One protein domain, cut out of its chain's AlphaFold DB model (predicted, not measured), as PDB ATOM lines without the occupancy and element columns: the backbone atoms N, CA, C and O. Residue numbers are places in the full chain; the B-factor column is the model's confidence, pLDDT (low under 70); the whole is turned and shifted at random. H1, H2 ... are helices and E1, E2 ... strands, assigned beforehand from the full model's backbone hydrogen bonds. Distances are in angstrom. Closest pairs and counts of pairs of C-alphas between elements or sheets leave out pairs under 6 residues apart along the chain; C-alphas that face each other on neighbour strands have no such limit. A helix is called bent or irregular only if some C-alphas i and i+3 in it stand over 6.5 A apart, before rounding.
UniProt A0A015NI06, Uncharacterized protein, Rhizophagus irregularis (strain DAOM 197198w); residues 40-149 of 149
ATOM      1  N   GLY A  40     431.239 396.421 487.255       92.81
ATOM      2  CA  GLY A  40     430.177 397.390 487.054       92.81
ATOM      3  C   GLY A  40     429.804 397.572 485.599       92.81
ATOM      4  O   GLY A  40     430.392 396.970 484.697       92.81
ATOM      5  N   LYS A  41     428.808 398.424 485.378       94.50
ATOM      6  CA  LYS A  41     428.332 398.746 484.036       94.50
ATOM      7  C   LYS A  41     429.281 399.753 483.389       94.50
ATOM      8  O   LYS A  41     429.694 400.715 484.032       94.50
ATOM      9  N   LEU A  42     429.635 399.520 482.134       95.44
ATOM     10  CA  LEU A  42     430.410 400.439 481.307       95.44
ATOM     11  C   LEU A  42     429.466 401.035 480.271       95.44
ATOM     12  O   LEU A  42     429.015 400.321 479.380       95.44
ATOM     13  N   PHE A  43     429.164 402.318 480.397       95.56
ATOM     14  CA  PHE A  43     428.388 403.066 479.414       95.56
ATOM     15  C   PHE A  43     429.323 403.673 478.384       95.56
ATOM     16  O   PHE A  43     430.408 404.132 478.743       95.56
ATOM     17  N   PHE A  44     428.914 403.681 477.121       94.44
ATOM     18  CA  PHE A  44     429.712 404.261 476.050       94.44
ATOM     19  C   PHE A  44     428.851 404.685 474.866       94.44
ATOM     20  O   PHE A  44     427.746 404.185 474.660       94.44
ATOM     21  N   HIS A  45     429.392 405.603 474.077       92.25
ATOM     22  CA  HIS A  45     428.819 406.031 472.816       92.25
ATOM     23  C   HIS A  45     429.560 405.340 471.668       92.25
ATOM     24  O   HIS A  45     430.771 405.514 471.503       92.25
ATOM     25  N   ASN A  46     428.851 404.535 470.881       87.12
ATOM     26  CA  ASN A  46     429.423 403.882 469.714       87.12
ATOM     27  C   ASN A  46     429.473 404.876 468.552       87.12
ATOM     28  O   ASN A  46     428.455 405.336 468.044       87.12
ATOM     29  N   THR A  47     430.683 405.191 468.108       86.38
ATOM     30  CA  THR A  47     430.930 406.141 467.016       86.38
ATOM     31  C   THR A  47     430.563 405.592 465.637       86.38
ATOM     32  O   THR A  47     430.431 406.363 464.694       86.38
ATOM     33  N   GLY A  48     430.393 404.272 465.499       84.12
ATOM     34  CA  GLY A  48     430.049 403.631 464.230       84.12
ATOM     35  C   GLY A  48     428.584 403.806 463.828       84.12
ATOM     36  O   GLY A  48     428.296 403.894 462.639       84.12
ATOM     37  N   ASP A  49     427.672 403.862 464.799       84.75
ATOM     38  CA  ASP A  49     426.228 404.018 464.574       84.75
ATOM     39  C   ASP A  49     425.607 405.218 465.314       84.75
ATOM     40  O   ASP A  49     424.419 405.494 465.139       84.75
ATOM     41  N   GLY A  50     426.393 405.933 466.127       86.00
ATOM     42  CA  GLY A  50     425.972 407.122 466.865       86.00
ATOM     43  C   GLY A  50     425.045 406.838 468.048       86.00
ATOM     44  O   GLY A  50     424.320 407.740 468.476       86.00
ATOM     45  N   LYS A  51     425.009 405.604 468.569       89.50
ATOM     46  CA  LYS A  51     424.103 405.210 469.663       89.50
ATOM     47  C   LYS A  51     424.837 404.969 470.978       89.50
ATOM     48  O   LYS A  51     426.035 404.698 471.017       89.50
ATOM     49  N   ASN A  52     424.091 405.052 472.077       91.69
ATOM     50  CA  ASN A  52     424.593 404.729 473.408       91.69
ATOM     51  C   ASN A  52     424.368 403.249 473.709       91.69
ATOM     52  O   ASN A  52     423.276 402.725 473.493       91.69
ATOM     53  N   TYR A  53     425.392 402.607 474.250       92.19
ATOM     54  CA  TYR A  53     425.386 401.201 474.620       92.19
ATOM     55  C   TYR A  53     425.918 401.024 476.029       92.19
ATOM     56  O   TYR A  53     426.524 401.925 476.624       92.19
ATOM     57  N   ALA A  54     425.709 399.823 476.557       92.88
ATOM     58  CA  ALA A  54     426.346 399.432 477.787       92.88
ATOM     59  C   ALA A  54     426.898 398.010 477.741       92.88
ATOM     60  O   ALA A  54     426.275 397.080 477.234       92.88
ATOM     61  N   CYS A  55     428.062 397.854 478.355       93.94
ATOM     62  CA  CYS A  55     428.718 396.585 478.613       93.94
ATOM     63  C   CYS A  55     428.984 396.433 480.115       93.94
ATOM     64  O   CYS A  55     428.500 397.201 480.952       93.94
ATOM     65  N   THR A  56     429.793 395.441 480.462       93.69
ATOM     66  CA  THR A  56     430.397 395.298 481.784       93.69
ATOM     67  C   THR A  56     431.896 395.550 481.681       93.69
ATOM     68  O   THR A  56     432.528 395.244 480.666       93.69
ATOM     69  N   ALA A  57     432.470 396.109 482.738       94.31
ATOM     70  CA  ALA A  57     433.910 396.158 482.930       94.31
ATOM     71  C   ALA A  57     434.250 395.748 484.360       94.31
ATOM     72  O   ALA A  57     433.393 395.751 485.251       94.31
ATOM     73  N   SER A  58     435.510 395.397 484.568       94.19
ATOM     74  CA  SER A  58     436.029 395.081 485.889       94.19
ATOM     75  C   SER A  58     437.396 395.699 486.113       94.19
ATOM     76  O   SER A  58     438.162 395.845 485.169       94.19
ATOM     77  N   VAL A  59     437.692 396.087 487.348       94.81
ATOM     78  CA  VAL A  59     439.000 396.576 487.777       94.81
ATOM     79  C   VAL A  59     439.913 395.372 487.966       94.81
ATOM     80  O   VAL A  59     439.571 394.429 488.687       94.81
ATOM     81  N   ILE A  60     441.075 395.402 487.319       93.94
ATOM     82  CA  ILE A  60     442.080 394.343 487.418       93.94
ATOM     83  C   ILE A  60     443.305 394.832 488.177       93.94
ATOM     84  O   ILE A  60     443.569 396.034 488.237       93.94
ATOM     85  N   ARG A  61     444.050 393.897 488.770       93.75
ATOM     86  CA  ARG A  61     445.259 394.248 489.509       93.75
ATOM     87  C   ARG A  61     446.347 394.733 488.559       93.75
ATOM     88  O   ARG A  61     446.815 393.977 487.713       93.75
ATOM     89  N   THR A  62     446.795 395.967 488.754       92.12
ATOM     90  CA  THR A  62     447.929 396.554 488.032       92.12
ATOM     91  C   THR A  62     448.770 397.430 488.952       92.12
ATOM     92  O   THR A  62     448.299 397.925 489.978       92.12
ATOM     93  N   ASP A  63     450.021 397.692 488.574       91.69
ATOM     94  CA  ASP A  63     450.918 398.540 489.373       91.69
ATOM     95  C   ASP A  63     450.368 399.960 489.547       91.69
ATOM     96  O   ASP A  63     450.397 400.524 490.647       91.69
ATOM     97  N   ASN A  64     449.791 400.515 488.474       91.12
ATOM     98  CA  ASN A  64     449.128 401.821 488.486       91.12
ATOM     99  C   ASN A  64     447.727 401.795 489.135       91.12
ATOM    100  O   ASN A  64     447.163 402.857 489.382       91.12
ATOM    101  N   GLY A  65     447.165 400.605 489.376       93.69
ATOM    102  CA  GLY A  65     445.872 400.344 490.007       93.69
ATOM    103  C   GLY A  65     444.629 400.968 489.379       93.69
ATOM    104  O   GLY A  65     443.590 401.020 490.037       93.69
ATOM    105  N   ASN A  66     444.729 401.448 488.138       96.44
ATOM    106  CA  ASN A  66     443.693 402.218 487.442       96.44
ATOM    107  C   ASN A  66     443.355 401.620 486.066       96.44
ATOM    108  O   ASN A  66     442.969 402.345 485.145       96.44
ATOM    109  N   ILE A  67     443.517 400.304 485.913       96.00
ATOM    110  CA  ILE A  67     443.190 399.575 484.684       96.00
ATOM    111  C   ILE A  67     441.969 398.694 484.908       96.00
ATOM    112  O   ILE A  67     441.803 398.074 485.960       96.00
ATOM    113  N   GLY A  68     441.119 398.640 483.889       94.75
ATOM    114  CA  GLY A  68     440.017 397.703 483.811       94.75
ATOM    115  C   GLY A  68     440.091 396.808 482.585       94.75
ATOM    116  O   GLY A  68     440.738 397.142 481.593       94.75
ATOM    117  N   LEU A  69     439.392 395.684 482.668       94.19
ATOM    118  CA  LEU A  69     439.202 394.709 481.604       94.19
ATOM    119  C   LEU A  69     437.742 394.737 481.134       94.19
ATOM    120  O   LEU A  69     436.814 394.794 481.950       94.19
ATOM    121  N   THR A  70     437.544 394.700 479.821       94.31
ATOM    122  CA  THR A  70     436.237 394.629 479.154       94.31
ATOM    123  C   THR A  70     436.384 393.910 477.807       94.31
ATOM    124  O   THR A  70     437.481 393.482 477.454       94.31
ATOM    125  N   ALA A  71     435.297 393.752 477.053       92.25
ATOM    126  CA  ALA A  71     435.368 393.189 475.707       92.25
ATOM    127  C   ALA A  71     435.891 394.223 474.702       92.25
ATOM    128  O   ALA A  71     435.595 395.419 474.809       92.25
ATOM    129  N   ALA A  72     436.641 393.757 473.701       91.75
ATOM    130  CA  ALA A  72     437.169 394.629 472.657       91.75
ATOM    131  C   ALA A  72     436.025 395.315 471.907       91.75
ATOM    132  O   ALA A  72     436.067 396.530 471.720       91.75
ATOM    133  N   HIS A  73     434.955 394.577 471.592       90.38
ATOM    134  CA  HIS A  73     433.805 395.119 470.867       90.38
ATOM    135  C   HIS A  73     433.055 396.239 471.610       90.38
ATOM    136  O   HIS A  73     432.301 396.985 470.985       90.38
ATOM    137  N   CYS A  74     433.234 396.370 472.930       92.12
ATOM    138  CA  CYS A  74     432.623 397.445 473.718       92.12
ATOM    139  C   CYS A  74     433.367 398.777 473.546       92.12
ATOM    140  O   CYS A  74     432.769 399.850 473.619       92.12
ATOM    141  N   ILE A  75     434.680 398.725 473.323       93.12
ATOM    142  CA  ILE A  75     435.538 399.919 473.272       93.12
ATOM    143  C   ILE A  75     436.070 400.213 471.870       93.12
ATOM    144  O   ILE A  75     436.476 401.342 471.597       93.12
ATOM    145  N   TYR A  76     436.039 399.221 470.982       90.94
ATOM    146  CA  TYR A  76     436.526 399.290 469.615       90.94
ATOM    147  C   TYR A  76     435.572 398.543 468.679       90.94
ATOM    148  O   TYR A  76     435.361 397.337 468.806       90.94
ATOM    149  N   ASN A  77     434.964 399.259 467.735       82.12
ATOM    150  CA  ASN A  77     433.976 398.672 466.836       82.12
ATOM    151  C   ASN A  77     434.614 398.021 465.596       82.12
ATOM    152  O   ASN A  77     435.780 398.231 465.266       82.12
ATOM    153  N   GLN A  78     433.815 397.233 464.870       73.00
ATOM    154  CA  GLN A  78     434.261 396.518 463.664       73.00
ATOM    155  C   GLN A  78     434.612 397.445 462.483       73.00
ATOM    156  O   GLN A  78     435.227 396.996 461.520       73.00
ATOM    157  N   ASN A  79     434.262 398.733 462.570       77.31
ATOM    158  CA  ASN A  79     434.596 399.762 461.583       77.31
ATOM    159  C   ASN A  79     435.912 400.483 461.920       77.31
ATOM    160  O   ASN A  79     436.188 401.539 461.357       77.31
ATOM    161  N   ASN A  80     436.719 399.921 462.823       80.06
ATOM    162  CA  ASN A  80     437.999 400.461 463.278       80.06
ATOM    163  C   ASN A  80     437.928 401.772 464.062       80.06
ATOM    164  O   ASN A  80     438.929 402.487 464.164       80.06
ATOM    165  N   ASN A  81     436.774 402.073 464.653       86.62
ATOM    166  CA  ASN A  81     436.578 403.284 465.433       86.62
ATOM    167  C   ASN A  81     436.465 402.967 466.925       86.62
ATOM    168  O   ASN A  81     435.839 401.992 467.345       86.62
ATOM    169  N   TRP A  82     437.048 403.846 467.731       90.75
ATOM    170  CA  TRP A  82     436.928 403.800 469.181       90.75
ATOM    171  C   TRP A  82     435.558 404.303 469.632       90.75
ATOM    172  O   TRP A  82     435.034 405.285 469.094       90.75
ATOM    173  N   SER A  83     434.999 403.656 470.652       92.12
ATOM    174  CA  SER A  83     433.867 404.195 471.404       92.12
ATOM    175  C   SER A  83     434.288 405.471 472.140       92.12
ATOM    176  O   SER A  83     435.433 405.611 472.574       92.12
ATOM    177  N   SER A  84     433.362 406.412 472.307       93.31
ATOM    178  CA  SER A  84     433.592 407.681 473.003       93.31
ATOM    179  C   SER A  84     432.721 407.800 474.257       93.31
ATOM    180  O   SER A  84     431.863 406.957 474.517       93.31
ATOM    181  N   ASN A  85     432.965 408.837 475.070       94.06
ATOM    182  CA  ASN A  85     432.169 409.162 476.265       94.06
ATOM    183  C   ASN A  85     431.977 407.976 477.227       94.06
ATOM    184  O   ASN A  85     430.896 407.747 477.763       94.06
ATOM    185  N   MET A  86     433.044 407.201 477.413       96.12
ATOM    186  CA  MET A  86     433.028 405.984 478.213       96.12
ATOM    187  C   MET A  86     433.018 406.296 479.717       96.12
ATOM    188  O   MET A  86     433.886 407.021 480.213       96.12
ATOM    189  N   VAL A  87     432.072 405.703 480.451       97.25
ATOM    190  CA  VAL A  87     431.908 405.869 481.904       97.25
ATOM    191  C   VAL A  87     431.685 404.518 482.572       97.25
ATOM    192  O   VAL A  87     430.759 403.782 482.235       97.25
ATOM    193  N   PHE A  88     432.520 404.207 483.557       96.06
ATOM    194  CA  PHE A  88     432.410 403.019 484.390       96.06
ATOM    195  C   PHE A  88     431.656 403.320 485.688       96.06
ATOM    196  O   PHE A  88     431.986 404.260 486.408       96.06
ATOM    197  N   CYS A  89     430.658 402.493 485.983       95.88
ATOM    198  CA  CYS A  89     429.792 402.577 487.152       95.88
ATOM    199  C   CYS A  89     429.949 401.311 488.010       95.88
ATOM    200  O   CYS A  89     429.189 400.350 487.809       95.88
ATOM    201  N   PRO A  90     430.932 401.256 488.934       93.44
ATOM    202  CA  PRO A  90     431.065 400.142 489.866       93.44
ATOM    203  C   PRO A  90     429.800 399.998 490.713       93.44
ATOM    204  O   PRO A  90     429.171 400.986 491.095       93.44
ATOM    205  N   GLY A  91     429.399 398.750 490.959       90.12
ATOM    206  CA  GLY A  91     428.219 398.456 491.773       90.12
ATOM    207  C   GLY A  91     426.896 398.904 491.153       90.12
ATOM    208  O   GLY A  91     425.909 399.004 491.870       90.12
ATOM    209  N   PHE A  92     426.847 399.178 489.844       89.81
ATOM    210  CA  PHE A  92     425.600 399.561 489.187       89.81
ATOM    211  C   PHE A  92     424.490 398.536 489.458       89.81
ATOM    212  O   PHE A  92     424.606 397.366 489.081       89.81
ATOM    213  N   GLN A  93     423.401 398.979 490.080       86.62
ATOM    214  CA  GLN A  93     422.274 398.123 490.439       86.62
ATOM    215  C   GLN A  93     420.981 398.939 490.415       86.62
ATOM    216  O   GLN A  93     420.958 400.088 490.835       86.62
ATOM    217  N   ASN A  94     419.890 398.344 489.922       86.50
ATOM    218  CA  ASN A  94     418.558 398.966 489.898       86.50
ATOM    219  C   ASN A  94     418.502 400.353 489.221       86.50
ATOM    220  O   ASN A  94     417.692 401.190 489.600       86.50
ATOM    221  N   GLY A  95     419.348 400.600 488.214       86.62
ATOM    222  CA  GLY A  95     419.389 401.886 487.507       86.62
ATOM    223  C   GLY A  95     420.293 402.937 488.155       86.62
ATOM    224  O   GLY A  95     420.520 403.985 487.558       86.62
ATOM    225  N   GLU A  96     420.843 402.660 489.335       88.81
ATOM    226  CA  GLU A  96     421.695 403.595 490.061       88.81
ATOM    227  C   GLU A  96     423.170 403.348 489.738       88.81
ATOM    228  O   GLU A  96     423.656 402.217 489.793       88.81
ATOM    229  N   CYS A  97     423.885 404.428 489.417       91.81
ATOM    230  CA  CYS A  97     425.339 404.474 489.308       91.81
ATOM    231  C   CYS A  97     425.872 405.245 490.526       91.81
ATOM    232  O   CYS A  97     425.875 406.476 490.501       91.81
ATOM    233  N   PRO A  98     426.286 404.558 491.606       89.56
ATOM    234  CA  PRO A  98     426.694 405.233 492.837       89.56
ATOM    235  C   PRO A  98     427.923 406.130 492.653       89.56
ATOM    236  O   PRO A  98     428.075 407.140 493.335       89.56
ATOM    237  N   VAL A  99     428.816 405.730 491.745       90.44
ATOM    238  CA  VAL A  99     430.048 406.437 491.397       90.44
ATOM    239  C   VAL A  99     430.233 406.326 489.893       90.44
ATOM    240  O   VAL A  99     430.170 405.226 489.356       90.44
ATOM    241  N   ALA A 100     430.481 407.447 489.224       94.44
ATOM    242  CA  ALA A 100     430.768 407.493 487.795       94.44
ATOM    243  C   ALA A 100     432.256 407.781 487.579       94.44
ATOM    244  O   ALA A 100     432.765 408.810 488.024       94.44
ATOM    245  N   ILE A 101     432.955 406.872 486.904       96.19
ATOM    246  CA  ILE A 101     434.399 406.952 486.675       96.19
ATOM    247  C   ILE A 101     434.641 407.058 485.168       96.19
ATOM    248  O   ILE A 101     434.431 406.077 484.449       96.19
ATOM    249  N   PRO A 102     435.075 408.221 484.654       97.25
ATOM    250  CA  PRO A 102     435.368 408.372 483.234       97.25
ATOM    251  C   PRO A 102     436.532 407.478 482.797       97.25
ATOM    252  O   PRO A 102     437.471 407.237 483.558       97.25
ATOM    253  N   VAL A 103     436.513 407.025 481.548       97.12
ATOM    254  CA  VAL A 103     437.633 406.299 480.931       97.12
ATOM    255  C   VAL A 103     438.464 407.270 480.094       97.12
ATOM    256  O   VAL A 103     437.928 408.019 479.281       97.12
ATOM    257  N   LYS A 104     439.787 407.259 480.290       95.12
ATOM    258  CA  LYS A 104     440.740 408.150 479.602       95.12
ATOM    259  C   LYS A 104     441.306 407.554 478.311       95.12
ATOM    260  O   LYS A 104     441.811 408.287 477.468       95.12
ATOM    261  N   GLY A 105     441.265 406.236 478.167       94.12
ATOM    262  CA  GLY A 105     441.755 405.543 476.980       94.12
ATOM    263  C   GLY A 105     441.595 404.036 477.103       94.12
ATOM    264  O   GLY A 105     441.213 403.535 478.161       94.12
ATOM    265  N   GLY A 106     441.910 403.320 476.030       93.94
ATOM    266  CA  GLY A 106     441.873 401.867 476.001       93.94
ATOM    267  C   GLY A 106     442.905 401.283 475.047       93.94
ATOM    268  O   GLY A 106     443.563 402.010 474.307       93.94
ATOM    269  N   SER A 107     443.055 399.967 475.110       93.56
ATOM    270  CA  SER A 107     443.944 399.184 474.262       93.56
ATOM    271  C   SER A 107     443.245 397.890 473.874       93.56
ATOM    272  O   SER A 107     442.677 397.209 474.729       93.56
ATOM    273  N   VAL A 108     443.320 397.548 472.593       92.94
ATOM    274  CA  VAL A 108     442.860 396.278 472.024       92.94
ATOM    275  C   VAL A 108     443.950 395.754 471.096       92.94
ATOM    276  O   VAL A 108     444.692 396.539 470.504       92.94
ATOM    277  N   GLU A 109     444.066 394.437 470.972       90.19
ATOM    278  CA  GLU A 109     444.972 393.826 470.003       90.19
ATOM    279  C   GLU A 109     444.323 393.846 468.614       90.19
ATOM    280  O   GLU A 109     443.309 393.180 468.393       90.19
ATOM    281  N   VAL A 110     444.895 394.620 467.685       86.44
ATOM    282  CA  VAL A 110     444.377 394.778 466.317       86.44
ATOM    283  C   VAL A 110     445.289 394.070 465.320       86.44
ATOM    284  O   VAL A 110     446.468 394.400 465.208       86.44
ATOM    285  N   VAL A 111     444.721 393.151 464.539       86.44
ATOM    286  CA  VAL A 111     445.386 392.460 463.426       86.44
ATOM    287  C   VAL A 111     444.534 392.645 462.174       86.44
ATOM    288  O   VAL A 111     443.329 392.409 462.205       86.44
ATOM    289  N   ASN A 112     445.138 393.080 461.064       86.19
ATOM    290  CA  ASN A 112     444.434 393.329 459.795       86.19
ATOM    291  C   ASN A 112     443.171 394.195 459.957       86.19
ATOM    292  O   ASN A 112     442.114 393.859 459.421       86.19
ATOM    293  N   ASN A 113     443.268 395.294 460.717       80.94
ATOM    294  CA  ASN A 113     442.150 396.221 460.927       80.94
ATOM    295  C   ASN A 113     440.903 395.550 461.544       80.94
ATOM    296  O   ASN A 113     439.769 395.883 461.193       80.94
ATOM    297  N   LYS A 114     441.110 394.566 462.426       80.06
ATOM    298  CA  LYS A 114     440.084 393.949 463.277       80.06
ATOM    299  C   LYS A 114     440.695 393.590 464.626       80.06
ATOM    300  O   LYS A 114     441.869 393.229 464.688       80.06
ATOM    301  N   TYR A 115     439.919 393.675 465.707       82.88
ATOM    302  CA  TYR A 115     440.371 393.117 466.980       82.88
ATOM    303  C   TYR A 115     440.450 391.589 466.852       82.88
ATOM    304  O   TYR A 115     439.515 390.965 466.348       82.88
ATOM    305  N   TYR A 116     441.582 390.996 467.231       84.31
ATOM    306  CA  TYR A 116     441.798 389.553 467.057       84.31
ATOM    307  C   TYR A 116     441.125 388.750 468.173       84.31
ATOM    308  O   TYR A 116     440.415 387.779 467.915       84.31
ATOM    309  N   TYR A 117     441.279 389.216 469.411       87.31
ATOM    310  CA  TYR A 117     440.583 388.681 470.572       87.31
ATOM    311  C   TYR A 117     439.555 389.678 471.096       87.31
ATOM    312  O   TYR A 117     439.784 390.887 471.087       87.31
ATOM    313  N   ASP A 118     438.436 389.171 471.615       89.06
ATOM    314  CA  ASP A 118     437.378 390.002 472.192       89.06
ATOM    315  C   ASP A 118     437.652 390.375 473.660       89.06
ATOM    316  O   ASP A 118     436.805 390.239 474.542       89.06
ATOM    317  N   TYR A 119     438.870 390.838 473.933       90.44
ATOM    318  CA  TYR A 119     439.234 391.453 475.203       90.44
ATOM    319  C   TYR A 119     439.971 392.766 474.952       90.44
ATOM    320  O   TYR A 119     440.711 392.931 473.983       90.44
ATOM    321  N   GLY A 120     439.758 393.718 475.848       92.62
ATOM    322  CA  GLY A 120     440.344 395.041 475.784       92.62
ATOM    323  C   GLY A 120     440.602 395.587 477.177       92.62
ATOM    324  O   GLY A 120     439.876 395.300 478.133       92.62
ATOM    325  N   MET A 121     441.651 396.389 477.289       94.81
ATOM    326  CA  MET A 121     441.973 397.105 478.513       94.81
ATOM    327  C   MET A 121     441.497 398.549 478.420       94.81
ATOM    328  O   MET A 121     441.589 399.173 477.365       94.81
ATOM    329  N   ILE A 122     441.037 399.099 479.537       96.00
ATOM    330  CA  ILE A 122     440.666 400.508 479.678       96.00
ATOM    331  C   ILE A 122     441.446 401.146 480.820       96.00
ATOM    332  O   ILE A 122     441.686 400.523 481.850       96.00
ATOM    333  N   LYS A 123     441.832 402.409 480.652       96.81
ATOM    334  CA  LYS A 123     442.457 403.220 481.696       96.81
ATOM    335  C   LYS A 123     441.419 404.150 482.301       96.81
ATOM    336  O   LYS A 123     440.912 405.043 481.618       96.81
ATOM    337  N   PHE A 124     441.139 403.973 483.583       96.75
ATOM    338  CA  PHE A 124     440.243 404.854 484.320       96.75
ATOM    339  C   PHE A 124     440.899 406.218 484.554       96.75
ATOM    340  O   PHE A 124     442.092 406.317 484.853       96.75
ATOM    341  N   ASN A 125     440.111 407.281 484.415       96.69
ATOM    342  CA  ASN A 125     440.489 408.625 484.822       96.69
ATOM    343  C   ASN A 125     440.207 408.781 486.321       96.69
ATOM    344  O   ASN A 125     439.165 409.302 486.714       96.69
ATOM    345  N   TYR A 126     441.111 408.256 487.144       94.56
ATOM    346  CA  TYR A 126     441.009 408.287 488.598       94.56
ATOM    347  C   TYR A 126     442.302 408.865 489.180       94.56
ATOM    348  O   TYR A 126     443.366 408.260 489.063       94.56
ATOM    349  N   ASP A 127     442.218 410.067 489.745       90.81
ATOM    350  CA  ASP A 127     443.348 410.853 490.258       90.81
ATOM    351  C   ASP A 127     443.486 410.795 491.789       90.81
ATOM    352  O   ASP A 127     444.522 411.160 492.337       90.81
ATOM    353  N   GLN A 128     442.491 410.243 492.486       90.44
ATOM    354  CA  GLN A 128     442.458 410.113 493.948       90.44
ATOM    355  C   GLN A 128     443.287 408.924 494.487       90.44
ATOM    356  O   GLN A 128     443.042 408.451 495.597       90.44
ATOM    357  N   GLY A 129     444.240 408.408 493.705       93.06
ATOM    358  CA  GLY A 129     445.072 407.247 494.037       93.06
ATOM    359  C   GLY A 129     444.832 406.055 493.107       93.06
ATOM    360  O   GLY A 129     444.723 406.218 491.891       93.06
ATOM    361  N   LYS A 130     444.781 404.845 493.680       94.88
ATOM    362  CA  LYS A 130     444.537 403.597 492.946       94.88
ATOM    363  C   LYS A 130     443.090 403.150 493.121       94.88
ATOM    364  O   LYS A 130     442.633 402.895 494.235       94.88
ATOM    365  N   LEU A 131     442.374 403.005 492.015       94.25
ATOM    366  CA  LEU A 131     440.986 402.568 492.019       94.25
ATOM    367  C   LEU A 131     440.839 401.145 492.575       94.25
ATOM    368  O   LEU A 131     439.872 400.862 493.289       94.25
ATOM    369  N   GLN A 132     441.810 400.271 492.303       93.94
ATOM    370  CA  GLN A 132     441.822 398.899 492.819       93.94
ATOM    371  C   GLN A 132     441.855 398.822 494.356       93.94
ATOM    372  O   GLN A 132     441.351 397.862 494.928       93.94
ATOM    373  N   ASP A 133     442.394 399.838 495.037       93.25
ATOM    374  CA  ASP A 133     442.456 399.867 496.506       93.25
ATOM    375  C   ASP A 133     441.093 400.253 497.107       93.25
ATOM    376  O   ASP A 133     440.786 399.935 498.254       93.25
ATOM    377  N   ARG A 134     440.247 400.931 496.319       91.94
ATOM    378  CA  ARG A 134     438.900 401.368 496.715       91.94
ATOM    379  C   ARG A 134     437.832 400.345 496.362       91.94
ATOM    380  O   ARG A 134     436.932 400.105 497.157       91.94
ATOM    381  N   THR A 135     437.925 399.781 495.162       90.25
ATOM    382  CA  THR A 135     436.932 398.854 494.594       90.25
ATOM    383  C   THR A 135     437.297 397.386 494.786       90.25
ATOM    384  O   THR A 135     436.457 396.522 494.552       90.25
ATOM    385  N   GLY A 136     438.520 397.087 495.225       91.94
ATOM    386  CA  GLY A 136     439.115 395.770 495.038       91.94
ATOM    387  C   GLY A 136     439.555 395.570 493.585       91.94
ATOM    388  O   GLY A 136     439.482 396.470 492.752       91.94
ATOM    389  N   CYS A 137     440.007 394.366 493.256       91.88
ATOM    390  CA  CYS A 137     440.342 394.000 491.883       91.88
ATOM    391  C   CYS A 137     440.248 392.492 491.671       91.88
ATOM    392  O   CYS A 137     440.350 391.713 492.621       91.88
ATOM    393  N   PHE A 138     440.102 392.097 490.410       88.12
ATOM    394  CA  PHE A 138     440.341 390.724 489.984       88.12
ATOM    395  C   PHE A 138     441.765 390.550 489.465       88.12
ATOM    396  O   PHE A 138     442.380 391.484 488.954       88.12
ATOM    397  N   GLU A 139     442.282 389.329 489.570       78.56
ATOM    398  CA  GLU A 139     443.549 388.974 488.929       78.56
ATOM    399  C   GLU A 139     443.369 388.760 487.421       78.56
ATOM    400  O   GLU A 139     444.193 389.258 486.666       78.56
ATOM    401  N   LEU A 140     442.289 388.090 486.976       60.72
ATOM    402  CA  LEU A 140     441.955 387.886 485.550       60.72
ATOM    403  C   LEU A 140     440.569 387.222 485.353       60.72
ATOM    404  O   LEU A 140     440.456 386.140 484.789       60.72
ATOM    405  N   VAL A 141     439.481 387.831 485.840       52.59
ATOM    406  CA  VAL A 141     438.120 387.283 485.637       52.59
ATOM    407  C   VAL A 141     437.257 388.291 484.891       52.59
ATOM    408  O   VAL A 141     437.132 389.434 485.322       52.59
ATOM    409  N   MET A 142     436.652 387.859 483.781       52.97
ATOM    410  CA  MET A 142     435.779 388.684 482.950       52.97
ATOM    411  C   MET A 142     434.402 388.026 482.799       52.97
ATOM    412  O   MET A 142     434.290 386.935 482.249       52.97
ATOM    413  N   THR A 143     433.351 388.728 483.225       53.12
ATOM    414  CA  THR A 143     431.967 388.453 482.813       53.12
ATOM    415  C   THR A 143     431.507 389.650 481.997       53.12
ATOM    416  O   THR A 143     431.304 390.727 482.556       53.12
ATOM    417  N   VAL A 144     431.376 389.494 480.678       54.00
ATOM    418  CA  VAL A 144     430.806 390.540 479.816       54.00
ATOM    419  C   VAL A 144     429.371 390.190 479.495       54.00
ATOM    420  O   VAL A 144     429.070 389.098 479.022       54.00
ATOM    421  N   SER A 145     428.476 391.136 479.743       58.53
ATOM    422  CA  SER A 145     427.139 391.126 479.171       58.53
ATOM    423  C   SER A 145     426.966 392.404 478.368       58.53
ATOM    424  O   SER A 145     427.059 393.505 478.914       58.53
ATOM    425  N   THR A 146     426.741 392.258 477.068       54.66
ATOM    426  CA  THR A 146     426.327 393.363 476.206       54.66
ATOM    427  C   THR A 146     424.851 393.627 476.488       54.66
ATOM    428  O   THR A 146     424.022 392.720 476.389       54.66
ATOM    429  N   ILE A 147     424.513 394.848 476.899       60.09
ATOM    430  CA  ILE A 147     423.139 395.254 477.195       60.09
ATOM    431  C   ILE A 147     422.775 396.350 476.200       60.09
ATOM    432  O   ILE A 147     423.296 397.463 476.272       60.09
ATOM    433  N   ASN A 148     421.865 396.029 475.284       55.81
ATOM    434  CA  ASN A 148     421.257 397.027 474.413       55.81
ATOM    435  C   ASN A 148     420.373 397.945 475.272       55.81
ATOM    436  O   ASN A 148     419.585 397.449 476.081       55.81
ATOM    437  N   MET A 149     420.565 399.260 475.143       50.38
ATOM    438  CA  MET A 149     419.728 400.283 475.784       50.38
ATOM    439  C   MET A 149     418.516 400.622 474.926       50.38
ATOM    440  O   MET A 149     418.642 400.565 473.682       50.38
TER     441      MET A 149
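What this domain is: This is residues 40 to 149 of the 149 residues of an uncharacterized protein of Rhizophagus irregularis (strain DAOM 197198w) (UniProt A0A015NI06). A closed barrel of six strands, with the E5 and E6 hairpin forming a long, bent part of its wall, has the short helix H2 outside it near the end of E2. The short helix H1 packs on E6, and residues 136 to 149 run past E2 on the outside. The printed part has 110 residues, with named elements in the order E1, E2, E3, H1, E4, E5, E6, H2; it is mostly strand. Round the ring run E1, E2, E3, E6, E5, E4 and back to E1, each pair antiparallel. The whole is compact, with a radius of gyration of the C-alphas of 13.2 A and spans of 37 by 31 by 24 A.

Where its parts are: E1, residues 40 to 46, begins at C-alpha 40 (430.177, 397.390, 487.054). E2 is residues 51 to 59, 25.0 A long, E3 67 to 70, H1 72 to 75 and E4 84 to 90. E5, residues 101 to 111, is 29.5 A long and bends by 53 degrees at residue 104; E6, residues 114 to 124, is 23.7 A long and bends by 93 degrees at 117. H2, residues 131 to 135, ends at C-alpha 135 (436.932, 398.854, 494.594).

How they stand to each other: E1 and E2 form a hairpin, N 42 to O 55 being 2.8 A. E3 and E6 have N 68 and O 122 at 2.8 A, and E4 and E1 close the ring with N 43 and O 87 at 2.8 A. H1 stands at the sheet's level; its closest C-alpha pair with E6 is Ala 72 and Gly 120, 4.5 A. H2 lies outside the barrel at a height over the sheet of 8.6 A. In H2 the O i to N i+4 pair is within hydrogen-bond range; H1 is too short for one.

The domain as a whole: The C-alphas farthest apart, of Asn 94 and Asn 112, are 40.1 A apart. The printed part has no cut and no long link. Residues 140 to 149 have pLDDT under 70.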